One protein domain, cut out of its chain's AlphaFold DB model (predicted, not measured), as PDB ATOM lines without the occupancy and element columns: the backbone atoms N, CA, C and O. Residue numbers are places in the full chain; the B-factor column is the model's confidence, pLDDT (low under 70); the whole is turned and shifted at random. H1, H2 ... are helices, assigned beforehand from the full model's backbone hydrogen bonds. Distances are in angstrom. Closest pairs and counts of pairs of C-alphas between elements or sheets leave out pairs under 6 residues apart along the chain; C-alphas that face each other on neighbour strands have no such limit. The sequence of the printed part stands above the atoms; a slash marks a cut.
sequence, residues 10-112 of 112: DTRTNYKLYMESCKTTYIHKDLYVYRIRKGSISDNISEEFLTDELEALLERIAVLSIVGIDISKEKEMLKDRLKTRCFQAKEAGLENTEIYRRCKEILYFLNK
ATOM      1  N   ASP A  10       2.465 -22.274  34.651       89.44
ATOM      2  CA  ASP A  10       1.552 -23.228  34.010       89.44
ATOM      3  C   ASP A  10       0.149 -22.643  33.787       89.44
ATOM      4  O   ASP A  10      -0.449 -22.825  32.726       89.44
ATOM      5  N   THR A  11      -0.374 -21.872  34.752       90.19
ATOM      6  CA  THR A  11      -1.694 -21.228  34.614       90.19
ATOM      7  C   THR A  11      -1.684 -20.174  33.509       90.19
ATOM      8  O   THR A  11      -2.689 -20.031  32.805       90.19
ATOM      9  N   ARG A  12      -0.551 -19.483  33.318       91.44
ATOM     10  CA  ARG A  12      -0.361 -18.444  32.293       91.44
ATOM     11  C   ARG A  12      -0.110 -19.010  30.893       91.44
ATOM     12  O   ARG A  12      -0.407 -18.330  29.910       91.44
ATOM     13  N   THR A  13       0.439 -20.219  30.778       92.00
ATOM     14  CA  THR A  13       0.892 -20.771  29.488       92.00
ATOM     15  C   THR A  13      -0.002 -21.887  28.942       92.00
ATOM     16  O   THR A  13      -0.267 -21.892  27.742       92.00
ATOM     17  N   ASN A  14      -0.521 -22.798  29.771       93.56
ATOM     18  CA  ASN A  14      -1.167 -24.023  29.273       93.56
ATOM     19  C   ASN A  14      -2.415 -23.754  28.421       93.56
ATOM     20  O   ASN A  14      -2.588 -24.374  27.376       93.56
ATOM     21  N   TYR A  15      -3.264 -22.803  28.822       93.00
ATOM     22  CA  TYR A  15      -4.476 -22.483  28.057       93.00
ATOM     23  C   TYR A  15      -4.157 -21.929  26.663       93.00
ATOM     24  O   TYR A  15      -4.857 -22.245  25.706       93.00
ATOM     25  N   LYS A  16      -3.056 -21.178  26.530       93.88
ATOM     26  CA  LYS A  16      -2.581 -20.660  25.241       93.88
ATOM     27  C   LYS A  16      -2.142 -21.807  24.334       93.88
ATOM     28  O   LYS A  16      -2.486 -21.815  23.164       93.88
ATOM     29  N   LEU A  17      -1.463 -22.819  24.880       94.25
ATOM     30  CA  LEU A  17      -1.106 -24.019  24.111       94.25
ATOM     31  C   LEU A  17      -2.346 -24.775  23.616       94.25
ATOM     32  O   LEU A  17      -2.352 -25.245  22.483       94.25
ATOM     33  N   TYR A  18      -3.404 -24.864  24.429       93.38
ATOM     34  CA  TYR A  18      -4.668 -25.454  23.978       93.38
ATOM     35  C   TYR A  18      -5.337 -24.631  22.878       93.38
ATOM     36  O   TYR A  18      -5.870 -25.220  21.941       93.38
ATOM     37  N   MET A  19      -5.275 -23.301  22.954       93.06
ATOM     38  CA  MET A  19      -5.799 -22.424  21.903       93.06
ATOM     39  C   MET A  19      -5.065 -22.596  20.566       93.06
ATOM     40  O   MET A  19      -5.704 -22.545  19.522       93.06
ATOM     41  N   GLU A  20      -3.754 -22.849  20.591       93.75
ATOM     42  CA  GLU A  20      -2.964 -23.146  19.384       93.75
ATOM     43  C   GLU A  20      -3.191 -24.572  18.851       93.75
ATOM     44  O   GLU A  20      -2.814 -24.904  17.726       93.75
ATOM     45  N   SER A  21      -3.784 -25.457  19.656       94.88
ATOM     46  CA  SER A  21      -3.997 -26.847  19.264       94.88
ATOM     47  C   SER A  21      -5.225 -26.989  18.364       94.88
ATOM     48  O   SER A  21      -6.311 -26.512  18.682       94.88
ATOM     49  N   CYS A  22      -5.099 -27.732  17.262       95.06
ATOM     50  CA  CYS A  22      -6.269 -28.076  16.449       95.06
ATOM     51  C   CYS A  22      -7.129 -29.168  17.103       95.06
ATOM     52  O   CYS A  22      -8.335 -29.241  16.874       95.06
ATOM     53  N   LYS A  23      -6.497 -30.076  17.857       96.12
ATOM     54  CA  LYS A  23      -7.130 -31.226  18.515       96.12
ATOM     55  C   LYS A  23      -6.397 -31.544  19.811       96.12
ATOM     56  O   LYS A  23      -5.175 -31.462  19.872       96.12
ATOM     57  N   THR A  24      -7.153 -31.976  20.812       95.25
ATOM     58  CA  THR A  24      -6.634 -32.449  22.098       95.25
ATOM     59  C   THR A  24      -7.249 -33.812  22.416       95.25
ATOM     60  O   THR A  24      -8.437 -34.031  22.180       95.25
ATOM     61  N   THR A  25      -6.451 -34.735  22.954       96.88
ATOM     62  CA  THR A  25      -6.905 -36.057  23.410       96.88
ATOM     63  C   THR A  25      -6.607 -36.210  24.893       96.88
ATOM     64  O   THR A  25      -5.506 -35.908  25.344       96.88
ATOM     65  N   TYR A  26      -7.590 -36.696  25.648       96.50
ATOM     66  CA  TYR A  26      -7.467 -36.967  27.075       96.50
ATOM     67  C   TYR A  26      -7.448 -38.476  27.331       96.50
ATOM     68  O   TYR A  26      -8.263 -39.211  26.776       96.50
ATOM     69  N   ILE A  27      -6.526 -38.932  28.183       97.75
ATOM     70  CA  ILE A  27      -6.424 -40.326  28.623       97.75
ATOM     71  C   ILE A  27      -6.606 -40.345  30.140       97.75
ATOM     72  O   ILE A  27      -5.781 -39.808  30.875       97.75
ATOM     73  N   HIS A  28      -7.680 -40.980  30.609       97.12
ATOM     74  CA  HIS A  28      -7.987 -41.100  32.034       97.12
ATOM     75  C   HIS A  28      -7.184 -42.247  32.673       97.12
ATOM     76  O   HIS A  28      -7.697 -43.350  32.854       97.12
ATOM     77  N   LYS A  29      -5.887 -42.010  32.921       97.31
ATOM     78  CA  LYS A  29      -4.961 -42.953  33.572       97.31
ATOM     79  C   LYS A  29      -3.978 -42.224  34.489       97.31
ATOM     80  O   LYS A  29      -3.495 -41.148  34.141       97.31
ATOM     81  N   ASP A  30      -3.604 -42.872  35.588       96.31
ATOM     82  CA  ASP A  30      -2.680 -42.343  36.603       96.31
ATOM     83  C   ASP A  30      -1.214 -42.464  36.158       96.31
ATOM     84  O   ASP A  30      -0.418 -43.222  36.708       96.31
ATOM     85  N   LEU A  31      -0.854 -41.732  35.102       96.56
ATOM     86  CA  LEU A  31       0.492 -41.762  34.512       96.56
ATOM     87  C   LEU A  31       1.469 -40.786  35.183       96.56
ATOM     88  O   LEU A  31       2.658 -40.797  34.870       96.56
ATOM     89  N   TYR A  32       0.979 -39.929  36.079       95.38
ATOM     90  CA  TYR A  32       1.766 -38.895  36.741       95.38
ATOM     91  C   TYR A  32       1.545 -38.919  38.255       95.38
ATOM     92  O   TYR A  32       0.414 -38.815  38.725       95.38
ATOM     93  N   VAL A  33       2.636 -39.009  39.021       94.75
ATOM     94  CA  VAL A  33       2.612 -38.981  40.490       94.75
ATOM     95  C   VAL A  33       3.069 -37.605  40.971       94.75
ATOM     96  O   VAL A  33       4.249 -37.264  40.885       94.75
ATOM     97  N   TYR A  34       2.137 -36.805  41.492       90.50
ATOM     98  CA  TYR A  34       2.449 -35.492  42.061       90.50
ATOM     99  C   TYR A  34       3.021 -35.631  43.478       90.50
ATOM    100  O   TYR A  34       2.364 -36.149  44.382       90.50
ATOM    101  N   ARG A  35       4.247 -35.142  43.693       90.12
ATOM    102  CA  ARG A  35       4.886 -35.140  45.015       90.12
ATOM    103  C   ARG A  35       4.472 -33.908  45.817       90.12
ATOM    104  O   ARG A  35       4.810 -32.786  45.450       90.12
ATOM    105  N   ILE A  36       3.869 -34.135  46.980       87.88
ATOM    106  CA  ILE A  36       3.588 -33.088  47.967       87.88
ATOM    107  C   ILE A  36       4.800 -32.946  48.898       87.88
ATOM    108  O   ILE A  36       5.296 -33.932  49.446       87.88
ATOM    109  N   ARG A  37       5.306 -31.720  49.064       86.31
ATOM    110  CA  ARG A  37       6.410 -31.398  49.982       86.31
ATOM    111  C   ARG A  37       6.130 -30.090  50.712       86.31
ATOM    112  O   ARG A  37       5.543 -29.185  50.127       86.31
ATOM    113  N   LYS A  38       6.614 -29.976  51.951       83.06
ATOM    114  CA  LYS A  38       6.568 -28.725  52.718       83.06
ATOM    115  C   LYS A  38       7.358 -27.631  51.990       83.06
ATOM    116  O   LYS A  38       8.444 -27.901  51.478       83.06
ATOM    117  N   GLY A  39       6.820 -26.413  51.980       78.81
ATOM    118  CA  GLY A  39       7.441 -25.262  51.320       78.81
ATOM    119  C   GLY A  39       7.214 -25.239  49.810       78.81
ATOM    120  O   GLY A  39       8.012 -24.655  49.078       78.81
ATOM    121  N   SER A  40       6.161 -25.903  49.323       78.62
ATOM    122  CA  SER A  40       5.730 -25.720  47.939       78.62
ATOM    123  C   SER A  40       5.239 -24.286  47.735       78.62
ATOM    124  O   SER A  40       4.809 -23.627  48.676       78.62
ATOM    125  N   ILE A  41       5.288 -23.796  46.495       74.06
ATOM    126  CA  ILE A  41       4.864 -22.424  46.161       74.06
ATOM    127  C   ILE A  41       3.405 -22.187  46.591       74.06
ATOM    128  O   ILE A  41       3.075 -21.124  47.098       74.06
ATOM    129  N   SER A  42       2.554 -23.209  46.469       69.88
ATOM    130  CA  SER A  42       1.158 -23.194  46.927       69.88
ATOM    131  C   SER A  42       0.980 -23.033  48.437       69.88
ATOM    132  O   SER A  42      -0.105 -22.651  48.869       69.88
ATOM    133  N   ASP A  43       2.009 -23.351  49.223       73.62
ATOM    134  CA  ASP A  43       1.950 -23.391  50.685       73.62
ATOM    135  C   ASP A  43       2.427 -22.068  51.308       73.62
ATOM    136  O   ASP A  43       2.194 -21.826  52.488       73.62
ATOM    137  N   ASN A  44       3.084 -21.210  50.520       83.19
ATOM    138  CA  ASN A  44       3.639 -19.931  50.956       83.19
ATOM    139  C   ASN A  44       2.846 -18.776  50.334       83.19
ATOM    140  O   ASN A  44       3.224 -18.212  49.305       83.19
ATOM    141  N   ILE A  45       1.730 -18.428  50.971       89.50
ATOM    142  CA  ILE A  45       0.878 -17.321  50.536       89.50
ATOM    143  C   ILE A  45       1.600 -15.996  50.796       89.50
ATOM    144  O   ILE A  45       1.897 -15.649  51.935       89.50
ATOM    145  N   SER A  46       1.876 -15.259  49.723       91.88
ATOM    146  CA  SER A  46       2.523 -13.944  49.739       91.88
ATOM    147  C   SER A  46       1.770 -12.970  48.835       91.88
ATOM    148  O   SER A  46       0.996 -13.388  47.969       91.88
ATOM    149  N   GLU A  47       2.006 -11.668  49.001       93.06
ATOM    150  CA  GLU A  47       1.410 -10.649  48.128       93.06
ATOM    151  C   GLU A  47       1.782 -10.849  46.655       93.06
ATOM    152  O   GLU A  47       0.927 -10.714  45.781       93.06
ATOM    153  N   GLU A  48       3.036 -11.218  46.383       92.25
ATOM    154  CA  GLU A  48       3.531 -11.493  45.031       92.25
ATOM    155  C   GLU A  48       2.798 -12.683  44.406       92.25
ATOM    156  O   GLU A  48       2.277 -12.573  43.298       92.25
ATOM    157  N   PHE A  49       2.668 -13.792  45.143       91.75
ATOM    158  CA  PHE A  49       1.943 -14.971  44.671       91.75
ATOM    159  C   PHE A  49       0.481 -14.646  44.329       91.75
ATOM    160  O   PHE A  49      -0.011 -15.015  43.261       91.75
ATOM    161  N   LEU A  50      -0.210 -13.932  45.223       92.50
ATOM    162  CA  LEU A  50      -1.611 -13.552  45.033       92.50
ATOM    163  C   LEU A  50      -1.788 -12.589  43.853       92.50
ATOM    164  O   LEU A  50      -2.745 -12.716  43.088       92.50
ATOM    165  N   THR A  51      -0.854 -11.651  43.690       93.38
ATOM    166  CA  THR A  51      -0.833 -10.713  42.563       93.38
ATOM    167  C   THR A  51      -0.645 -11.460  41.249       93.38
ATOM    168  O   THR A  51      -1.422 -11.272  40.312       93.38
ATOM    169  N   ASP A  52       0.332 -12.363  41.201       93.19
ATOM    170  CA  ASP A  52       0.625 -13.154  40.012       93.19
ATOM    171  C   ASP A  52      -0.550 -14.043  39.603       93.19
ATOM    172  O   ASP A  52      -0.805 -14.195  38.405       93.19
ATOM    173  N   GLU A  53      -1.268 -14.619  40.569       92.44
ATOM    174  CA  GLU A  53      -2.451 -15.427  40.293       92.44
ATOM    175  C   GLU A  53      -3.609 -14.584  39.774       92.44
ATOM    176  O   GLU A  53      -4.215 -14.941  38.763       92.44
ATOM    177  N   LEU A  54      -3.905 -13.459  40.431       93.06
ATOM    178  CA  LEU A  54      -4.992 -12.577  40.019       93.06
ATOM    179  C   LEU A  54      -4.791 -12.095  38.580       93.06
ATOM    180  O   LEU A  54      -5.701 -12.190  37.758       93.06
ATOM    181  N   GLU A  55      -3.585 -11.628  38.262       94.12
ATOM    182  CA  GLU A  55      -3.212 -11.224  36.907       94.12
ATOM    183  C   GLU A  55      -3.392 -12.361  35.896       94.12
ATOM    184  O   GLU A  55      -3.951 -12.138  34.825       94.12
ATOM    185  N   ALA A  56      -2.955 -13.580  36.228       93.88
ATOM    186  CA  ALA A  56      -3.057 -14.725  35.327       93.88
ATOM    187  C   ALA A  56      -4.516 -15.096  35.013       93.88
ATOM    188  O   ALA A  56      -4.841 -15.433  33.873       93.88
ATOM    189  N   LEU A  57      -5.398 -15.035  36.013       94.06
ATOM    190  CA  LEU A  57      -6.818 -15.345  35.844       94.06
ATOM    191  C   LEU A  57      -7.540 -14.272  35.022       94.06
ATOM    192  O   LEU A  57      -8.313 -14.603  34.121       94.06
ATOM    193  N   LEU A  58      -7.265 -12.995  35.300       94.75
ATOM    194  CA  LEU A  58      -7.846 -11.881  34.549       94.75
ATOM    195  C   LEU A  58      -7.355 -11.859  33.098       94.75
ATOM    196  O   LEU A  58      -8.162 -11.663  32.190       94.75
ATOM    197  N   GLU A  59      -6.065 -12.121  32.869       95.25
ATOM    198  CA  GLU A  59      -5.499 -12.250  31.523       95.25
ATOM    199  C   GLU A  59      -6.225 -13.345  30.738       95.25
ATOM    200  O   GLU A  59      -6.660 -13.105  29.614       95.25
ATOM    201  N   ARG A  60      -6.409 -14.530  31.334       95.06
ATOM    202  CA  ARG A  60      -7.100 -15.641  30.672       95.06
ATOM    203  C   ARG A  60      -8.515 -15.256  30.250       95.06
ATOM    204  O   ARG A  60      -8.883 -15.497  29.105       95.06
ATOM    205  N   ILE A  61      -9.294 -14.646  31.144       95.75
ATOM    206  CA  ILE A  61     -10.649 -14.190  30.809       95.75
ATOM    207  C   ILE A  61     -10.602 -13.185  29.662       95.75
ATOM    208  O   ILE A  61     -11.377 -13.320  28.718       95.75
ATOM    209  N   ALA A  62      -9.695 -12.209  29.710       96.56
ATOM    210  CA  ALA A  62      -9.573 -11.201  28.662       96.56
ATOM    211  C   ALA A  62      -9.229 -11.829  27.304       96.56
ATOM    212  O   ALA A  62      -9.907 -11.559  26.315       96.56
ATOM    213  N   VAL A  63      -8.231 -12.717  27.261       96.56
ATOM    214  CA  VAL A  63      -7.800 -13.400  26.034       96.56
ATOM    215  C   VAL A  63      -8.921 -14.262  25.455       96.56
ATOM    216  O   VAL A  63      -9.233 -14.135  24.273       96.56
ATOM    217  N   LEU A  64      -9.567 -15.096  26.274       96.12
ATOM    218  CA  LEU A  64     -10.661 -15.954  25.808       96.12
ATOM    219  C   LEU A  64     -11.857 -15.130  25.310       96.12
ATOM    220  O   LEU A  64     -12.433 -15.463  24.277       96.12
ATOM    221  N   SER A  65     -12.172 -14.020  25.989       96.31
ATOM    222  CA  SER A  65     -13.225 -13.088  25.561       96.31
ATOM    223  C   SER A  65     -12.926 -12.471  24.195       96.31
ATOM    224  O   SER A  65     -13.806 -12.427  23.343       96.31
ATOM    225  N   ILE A  66     -11.689 -12.007  23.975       96.69
ATOM    226  CA  ILE A  66     -11.265 -11.375  22.712       96.69
ATOM    227  C   ILE A  66     -11.373 -12.354  21.538       96.69
ATOM    228  O   ILE A  66     -11.773 -11.963  20.446       96.69
ATOM    229  N   VAL A  67     -11.044 -13.627  21.761       95.44
ATOM    230  CA  VAL A  67     -11.114 -14.679  20.732       95.44
ATOM    231  C   VAL A  67     -12.551 -15.193  20.523       95.44
ATOM    232  O   VAL A  67     -12.811 -15.949  19.591       95.44
ATOM    233  N   GLY A  68     -13.509 -14.757  21.344       95.75
ATOM    234  CA  GLY A  68     -14.917 -15.143  21.230       95.75
ATOM    235  C   GLY A  68     -15.235 -16.520  21.817       95.75
ATOM    236  O   GLY A  68     -16.246 -17.122  21.459       95.75
ATOM    237  N   ILE A  69     -14.388 -17.032  22.713       95.31
ATOM    238  CA  ILE A  69     -14.646 -18.273  23.453       95.31
ATOM    239  C   ILE A  69     -15.589 -17.971  24.625       95.31
ATOM    240  O   ILE A  69     -15.436 -16.957  25.306       95.31
ATOM    241  N   ASP A  70     -16.550 -18.863  24.889       95.50
ATOM    242  CA  ASP A  70     -17.425 -18.745  26.059       95.50
ATOM    243  C   ASP A  70     -16.618 -18.795  27.366       95.50
ATOM    244  O   ASP A  70     -15.951 -19.779  27.693       95.50
ATOM    245  N   ILE A  71     -16.723 -17.715  28.134       96.44
ATOM    246  CA  ILE A  71     -16.006 -17.502  29.392       96.44
ATOM    247  C   ILE A  71     -16.842 -17.846  30.627       96.44
ATOM    248  O   ILE A  71     -16.389 -17.600  31.742       96.44
ATOM    249  N   SER A  72     -18.056 -18.385  30.476       95.81
ATOM    250  CA  SER A  72     -18.962 -18.632  31.610       95.81
ATOM    251  C   SER A  72     -18.313 -19.502  32.694       95.81
ATOM    252  O   SER A  72     -18.345 -19.159  33.873       95.81
ATOM    253  N   LYS A  73     -17.612 -20.572  32.295       94.31
ATOM    254  CA  LYS A  73     -16.870 -21.438  33.231       94.31
ATOM    255  C   LYS A  73     -15.669 -20.743  33.875       94.31
ATOM    256  O   LYS A  73     -15.391 -20.959  35.051       94.31
ATOM    257  N   GLU A  74     -14.963 -19.910  33.120       94.06
ATOM    258  CA  GLU A  74     -13.789 -19.178  33.612       94.06
ATOM    259  C   GLU A  74     -14.189 -18.086  34.615       94.06
ATOM    260  O   GLU A  74     -13.472 -17.851  35.584       94.06
ATOM    261  N   LYS A  75     -15.372 -17.475  34.448       93.06
ATOM    262  CA  LYS A  75     -15.956 -16.543  35.425       93.06
ATOM    263  C   LYS A  75     -16.276 -17.221  36.756       93.06
ATOM    264  O   LYS A  75     -15.888 -16.699  37.801       93.06
ATOM    265  N   GLU A  76     -16.931 -18.383  36.729       94.44
ATOM    266  CA  GLU A  76     -17.214 -19.143  37.955       94.44
ATOM    267  C   GLU A  76     -15.917 -19.590  38.641       94.44
ATOM    268  O   GLU A  76     -15.740 -19.383  39.842       94.44
ATOM    269  N   MET A  77     -14.941 -20.081  37.869       93.12
ATOM    270  CA  MET A  77     -13.631 -20.442  38.413       93.12
ATOM    271  C   MET A  77     -12.903 -19.235  39.027       93.12
ATOM    272  O   MET A  77     -12.286 -19.374  40.085       93.12
ATOM    273  N   LEU A  78     -12.960 -18.051  38.402       93.94
ATOM    274  CA  LEU A  78     -12.391 -16.826  38.970       93.94
ATOM    275  C   LEU A  78     -13.034 -16.507  40.322       93.94
ATOM    276  O   LEU A  78     -12.322 -16.221  41.282       93.94
ATOM    277  N   LYS A  79     -14.364 -16.576  40.411       94.00
ATOM    278  CA  LYS A  79     -15.110 -16.301  41.642       94.00
ATOM    279  C   LYS A  79     -14.714 -17.251  42.772       94.00
ATOM    280  O   LYS A  79     -14.456 -16.788  43.884       94.00
ATOM    281  N   ASP A  80     -14.615 -18.546  42.493       93.94
ATOM    282  CA  ASP A  80     -14.207 -19.538  43.491       93.94
ATOM    283  C   ASP A  80     -12.752 -19.349  43.925       93.94
ATOM    284  O   ASP A  80     -12.466 -19.296  45.124       93.94
ATOM    285  N   ARG A  81     -11.836 -19.132  42.972       92.25
ATOM    286  CA  ARG A  81     -10.428 -18.852  43.288       92.25
ATOM    287  C   ARG A  81     -10.270 -17.587  44.123       92.25
ATOM    288  O   ARG A  81      -9.548 -17.617  45.115       92.25
ATOM    289  N   LEU A  82     -10.963 -16.501  43.777       92.81
ATOM    290  CA  LEU A  82     -10.930 -15.253  44.545       92.81
ATOM    291  C   LEU A  82     -11.396 -15.459  45.986       92.81
ATOM    292  O   LEU A  82     -10.749 -14.959  46.902       92.81
ATOM    293  N   LYS A  83     -12.470 -16.225  46.216       92.62
ATOM    294  CA  LYS A  83     -12.926 -16.553  47.578       92.62
ATOM    295  C   LYS A  83     -11.853 -17.308  48.362       92.62
ATOM    296  O   LYS A  83     -11.525 -16.904  49.477       92.62
ATOM    297  N   THR A  84     -11.284 -18.363  47.775       92.12
ATOM    298  CA  THR A  84     -10.223 -19.156  48.414       92.12
ATOM    299  C   THR A  84      -8.997 -18.302  48.726       92.12
ATOM    300  O   THR A  84      -8.462 -18.378  49.830       92.12
ATOM    301  N   ARG A  85      -8.567 -17.452  47.789       89.38
ATOM    302  CA  ARG A  85      -7.385 -16.604  47.968       89.38
ATOM    303  C   ARG A  85      -7.600 -15.459  48.939       89.38
ATOM    304  O   ARG A  85      -6.701 -15.189  49.720       89.38
ATOM    305  N   CYS A  86      -8.780 -14.844  48.966       89.88
ATOM    306  CA  CYS A  86      -9.132 -13.884  50.011       89.88
ATOM    307  C   CYS A  86      -9.057 -14.529  51.397       89.88
ATOM    308  O   CYS A  86      -8.467 -13.953  52.306       89.88
ATOM    309  N   PHE A  87      -9.609 -15.735  51.557       91.44
ATOM    310  CA  PHE A  87      -9.522 -16.460  52.823       91.44
ATOM    311  C   PHE A  87      -8.063 -16.734  53.218       91.44
ATOM    312  O   PHE A  87      -7.647 -16.394  54.318       91.44
ATOM    313  N   GLN A  88      -7.253 -17.254  52.297       90.12
ATOM    314  CA  GLN A  88      -5.838 -17.535  52.555       90.12
ATOM    315  C   GLN A  88      -4.998 -16.283  52.827       90.12
ATOM    316  O   GLN A  88      -4.119 -16.311  53.681       90.12
ATOM    317  N   ALA A  89      -5.268 -15.180  52.128       92.19
ATOM    318  CA  ALA A  89      -4.615 -13.899  52.369       92.19
ATOM    319  C   ALA A  89      -4.906 -13.390  53.786       92.19
ATOM    320  O   ALA A  89      -4.002 -12.904  54.461       92.19
ATOM    321  N   LYS A  90      -6.150 -13.552  54.254       92.88
ATOM    322  CA  LYS A  90      -6.535 -13.232  55.627       92.88
ATOM    323  C   LYS A  90      -5.796 -14.098  56.649       92.88
ATOM    324  O   LYS A  90      -5.205 -13.550  57.571       92.88
ATOM    325  N   GLU A  91      -5.768 -15.416  56.455       92.69
ATOM    326  CA  GLU A  91      -5.030 -16.344  57.334       92.69
ATOM    327  C   GLU A  91      -3.522 -16.034  57.373       92.69
ATOM    328  O   GLU A  91      -2.870 -16.217  58.398       92.69
ATOM    329  N   ALA A  92      -2.969 -15.514  56.274       91.81
ATOM    330  CA  ALA A  92      -1.579 -15.075  56.172       91.81
ATOM    331  C   ALA A  92      -1.323 -13.653  56.724       91.81
ATOM    332  O   ALA A  92      -0.198 -13.164  56.638       91.81
ATOM    333  N   GLY A  93      -2.335 -12.968  57.272       94.56
ATOM    334  CA  GLY A  93      -2.199 -11.617  57.831       94.56
ATOM    335  C   GLY A  93      -2.074 -10.496  56.790       94.56
ATOM    336  O   GLY A  93      -1.646  -9.393  57.120       94.56
ATOM    337  N   LEU A  94      -2.463 -10.744  55.536       95.31
ATOM    338  CA  LEU A  94      -2.330  -9.802  54.415       95.31
ATOM    339  C   LEU A  94      -3.552  -8.881  54.252       95.31
ATOM    340  O   LEU A  94      -3.766  -8.307  53.186       95.31
ATOM    341  N   GLU A  95      -4.379  -8.713  55.284       94.19
ATOM    342  CA  GLU A  95      -5.648  -7.974  55.182       94.19
ATOM    343  C   GLU A  95      -5.479  -6.475  54.891       94.19
ATOM    344  O   GLU A  95      -6.379  -5.845  54.336       94.19
ATOM    345  N   ASN A  96      -4.323  -5.906  55.239       94.06
ATOM    346  CA  ASN A  96      -4.005  -4.494  55.006       94.06
ATOM    347  C   ASN A  96      -3.308  -4.251  53.658       94.06
ATOM    348  O   ASN A  96      -2.882  -3.132  53.379       94.06
ATOM    349  N   THR A  97      -3.163  -5.289  52.833       95.81
ATOM    350  CA  THR A  97      -2.450  -5.210  51.555       95.81
ATOM    351  C   THR A  97      -3.359  -4.754  50.424       95.81
ATOM    352  O   THR A  97      -4.570  -5.008  50.404       95.81
ATOM    353  N   GLU A  98      -2.755  -4.118  49.426       94.69
ATOM    354  CA  GLU A  98      -3.457  -3.667  48.228       94.69
ATOM    355  C   GLU A  98      -4.068  -4.842  47.449       94.69
ATOM    356  O   GLU A  98      -5.200  -4.762  46.962       94.69
ATOM    357  N   ILE A  99      -3.361  -5.973  47.371       93.38
ATOM    358  CA  ILE A  99      -3.857  -7.153  46.658       93.38
ATOM    359  C   ILE A  99      -5.113  -7.734  47.318       93.38
ATOM    360  O   ILE A  99      -6.069  -8.082  46.622       93.38
ATOM    361  N   TYR A 100      -5.173  -7.765  48.653       93.94
ATOM    362  CA  TYR A 100      -6.364  -8.217  49.369       93.94
ATOM    363  C   TYR A 100      -7.572  -7.310  49.107       93.94
ATOM    364  O   TYR A 100      -8.674  -7.802  48.842       93.94
ATOM    365  N   ARG A 101      -7.368  -5.984  49.111       95.31
ATOM    366  CA  ARG A 101      -8.411  -5.005  48.763       95.31
ATOM    367  C   ARG A 101      -8.958  -5.255  47.354       95.31
ATOM    368  O   ARG A 101     -10.169  -5.411  47.197       95.31
ATOM    369  N   ARG A 102      -8.077  -5.376  46.352       94.25
ATOM    370  CA  ARG A 102      -8.456  -5.626  44.948       94.25
ATOM    371  C   ARG A 102      -9.241  -6.924  44.771       94.25
ATOM    372  O   ARG A 102     -10.259  -6.928  44.082       94.25
ATOM    373  N   CYS A 103      -8.810  -8.015  45.406       92.25
ATOM    374  CA  CYS A 103      -9.522  -9.294  45.337       92.25
ATOM    375  C   CYS A 103     -10.954  -9.186  45.888       92.25
ATOM    376  O   CYS A 103     -11.885  -9.712  45.274       92.25
ATOM    377  N   LYS A 104     -11.157  -8.462  47.000       93.31
ATOM    378  CA  LYS A 104     -12.500  -8.214  47.552       93.31
ATOM    379  C   LYS A 104     -13.370  -7.366  46.631       93.31
ATOM    380  O   LYS A 104     -14.546  -7.675  46.475       93.31
ATOM    381  N   GLU A 105     -12.811  -6.327  46.022       94.44
ATOM    382  CA  GLU A 105     -13.550  -5.455  45.100       94.44
ATOM    383  C   GLU A 105     -14.019  -6.209  43.861       94.44
ATOM    384  O   GLU A 105     -15.199  -6.161  43.522       94.44
ATOM    385  N   ILE A 106     -13.128  -6.972  43.224       93.19
ATOM    386  CA  ILE A 106     -13.489  -7.790  42.061       93.19
ATOM    387  C   ILE A 106     -14.569  -8.802  42.451       93.19
ATOM    388  O   ILE A 106     -15.573  -8.930  41.754       93.19
ATOM    389  N   LEU A 107     -14.409  -9.481  43.589       92.19
ATOM    390  CA  LEU A 107     -15.405 -10.431  44.073       92.19
ATOM    391  C   LEU A 107     -16.760  -9.762  44.352       92.19
ATOM    392  O   LEU A 107     -17.796 -10.350  44.055       92.19
ATOM    393  N   TYR A 108     -16.771  -8.544  44.896       92.31
ATOM    394  CA  TYR A 108     -17.992  -7.763  45.097       92.31
ATOM    395  C   TYR A 108     -18.702  -7.482  43.767       92.31
ATOM    396  O   TYR A 108     -19.893  -7.767  43.647       92.31
ATOM    397  N   PHE A 109     -17.977  -7.007  42.751       91.19
ATOM    398  CA  PHE A 109     -18.560  -6.724  41.436       91.19
ATOM    399  C   PHE A 109     -19.047  -7.976  40.703       91.19
ATOM    400  O   PHE A 109     -20.047  -7.904  40.001       91.19
ATOM    401  N   LEU A 110     -18.393  -9.125  40.886       88.25
ATOM    402  CA  LEU A 110     -18.832 -10.401  40.303       88.25
ATOM    403  C   LEU A 110     -20.097 -10.981  40.957       88.25
ATOM    404  O   LEU A 110     -20.689 -11.913  40.420       88.25
ATOM    405  N   ASN A 111     -20.480 -10.493  42.139       85.56
ATOM    406  CA  ASN A 111     -21.672 -10.943  42.865       85.56
ATOM    407  C   ASN A 111     -22.859  -9.981  42.739       85.56
ATOM    408  O   ASN A 111     -23.905 -10.250  43.331       85.56
ATOM    409  N   LYS A 112     -22.677  -8.868  42.032       79.44
ATOM    410  CA  LYS A 112     -23.714  -7.879  41.757       79.44
ATOM    411  C   LYS A 112     -24.443  -8.224  40.466       79.44
ATOM    412  O   LYS A 112     -25.673  -8.009  40.448       79.44
TER     413      LYS A 112
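What this domain is: This is residues 10 to 112 of the 112 residues of an uncharacterized protein of Streptococcus mitis (UniProt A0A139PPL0). Two long helices, H2 and H3, lie side by side as a hairpin; H4 folds back slantwise on both, H1 packs on H2 alone, and residues 20 to 40 stick out as a wide loop. The 103 printed residues have four named helices, H1 to H4 in order, all helix; H2, H3 and H4 form an up-and-down bundle, each running against the one before. The whole is loose, radius of gyration of the C-alphas 15.9 A, and flat, 45 by 37 by 19 A.

How they stand to each other: H2, residues 47 to 67, is the hub. It touches H3, residues 72 to 91, closest at the C-alphas of Ile 61 and Glu 74, 6.5 A, a hairpin at a shallow tilt of 8 degrees. H4, residues 98 to 110, touches H3, closest C-alphas Leu 82 and Cys 103, 6.2 A. H1, residues 10 to 20, touches residues 56 to 60 of H2, closest C-alphas Arg 12 and Ala 56, 5.5 A. Every O i to N i+4 pair is within hydrogen-bond range in H2, H3 and H4; 5 of 7 in H1.

Where its parts are: H2 measures 30.4 A, H3 29.3 A. C-alpha 10 begins H1 at (1.552, -23.228, 34.010); C-alpha 110 ends H4 at (-18.832, -10.401, 40.303).

The domain as a whole: The printed part has no cut. The H1 to H2 link is long; residue 42 is under 70 in pLDDT.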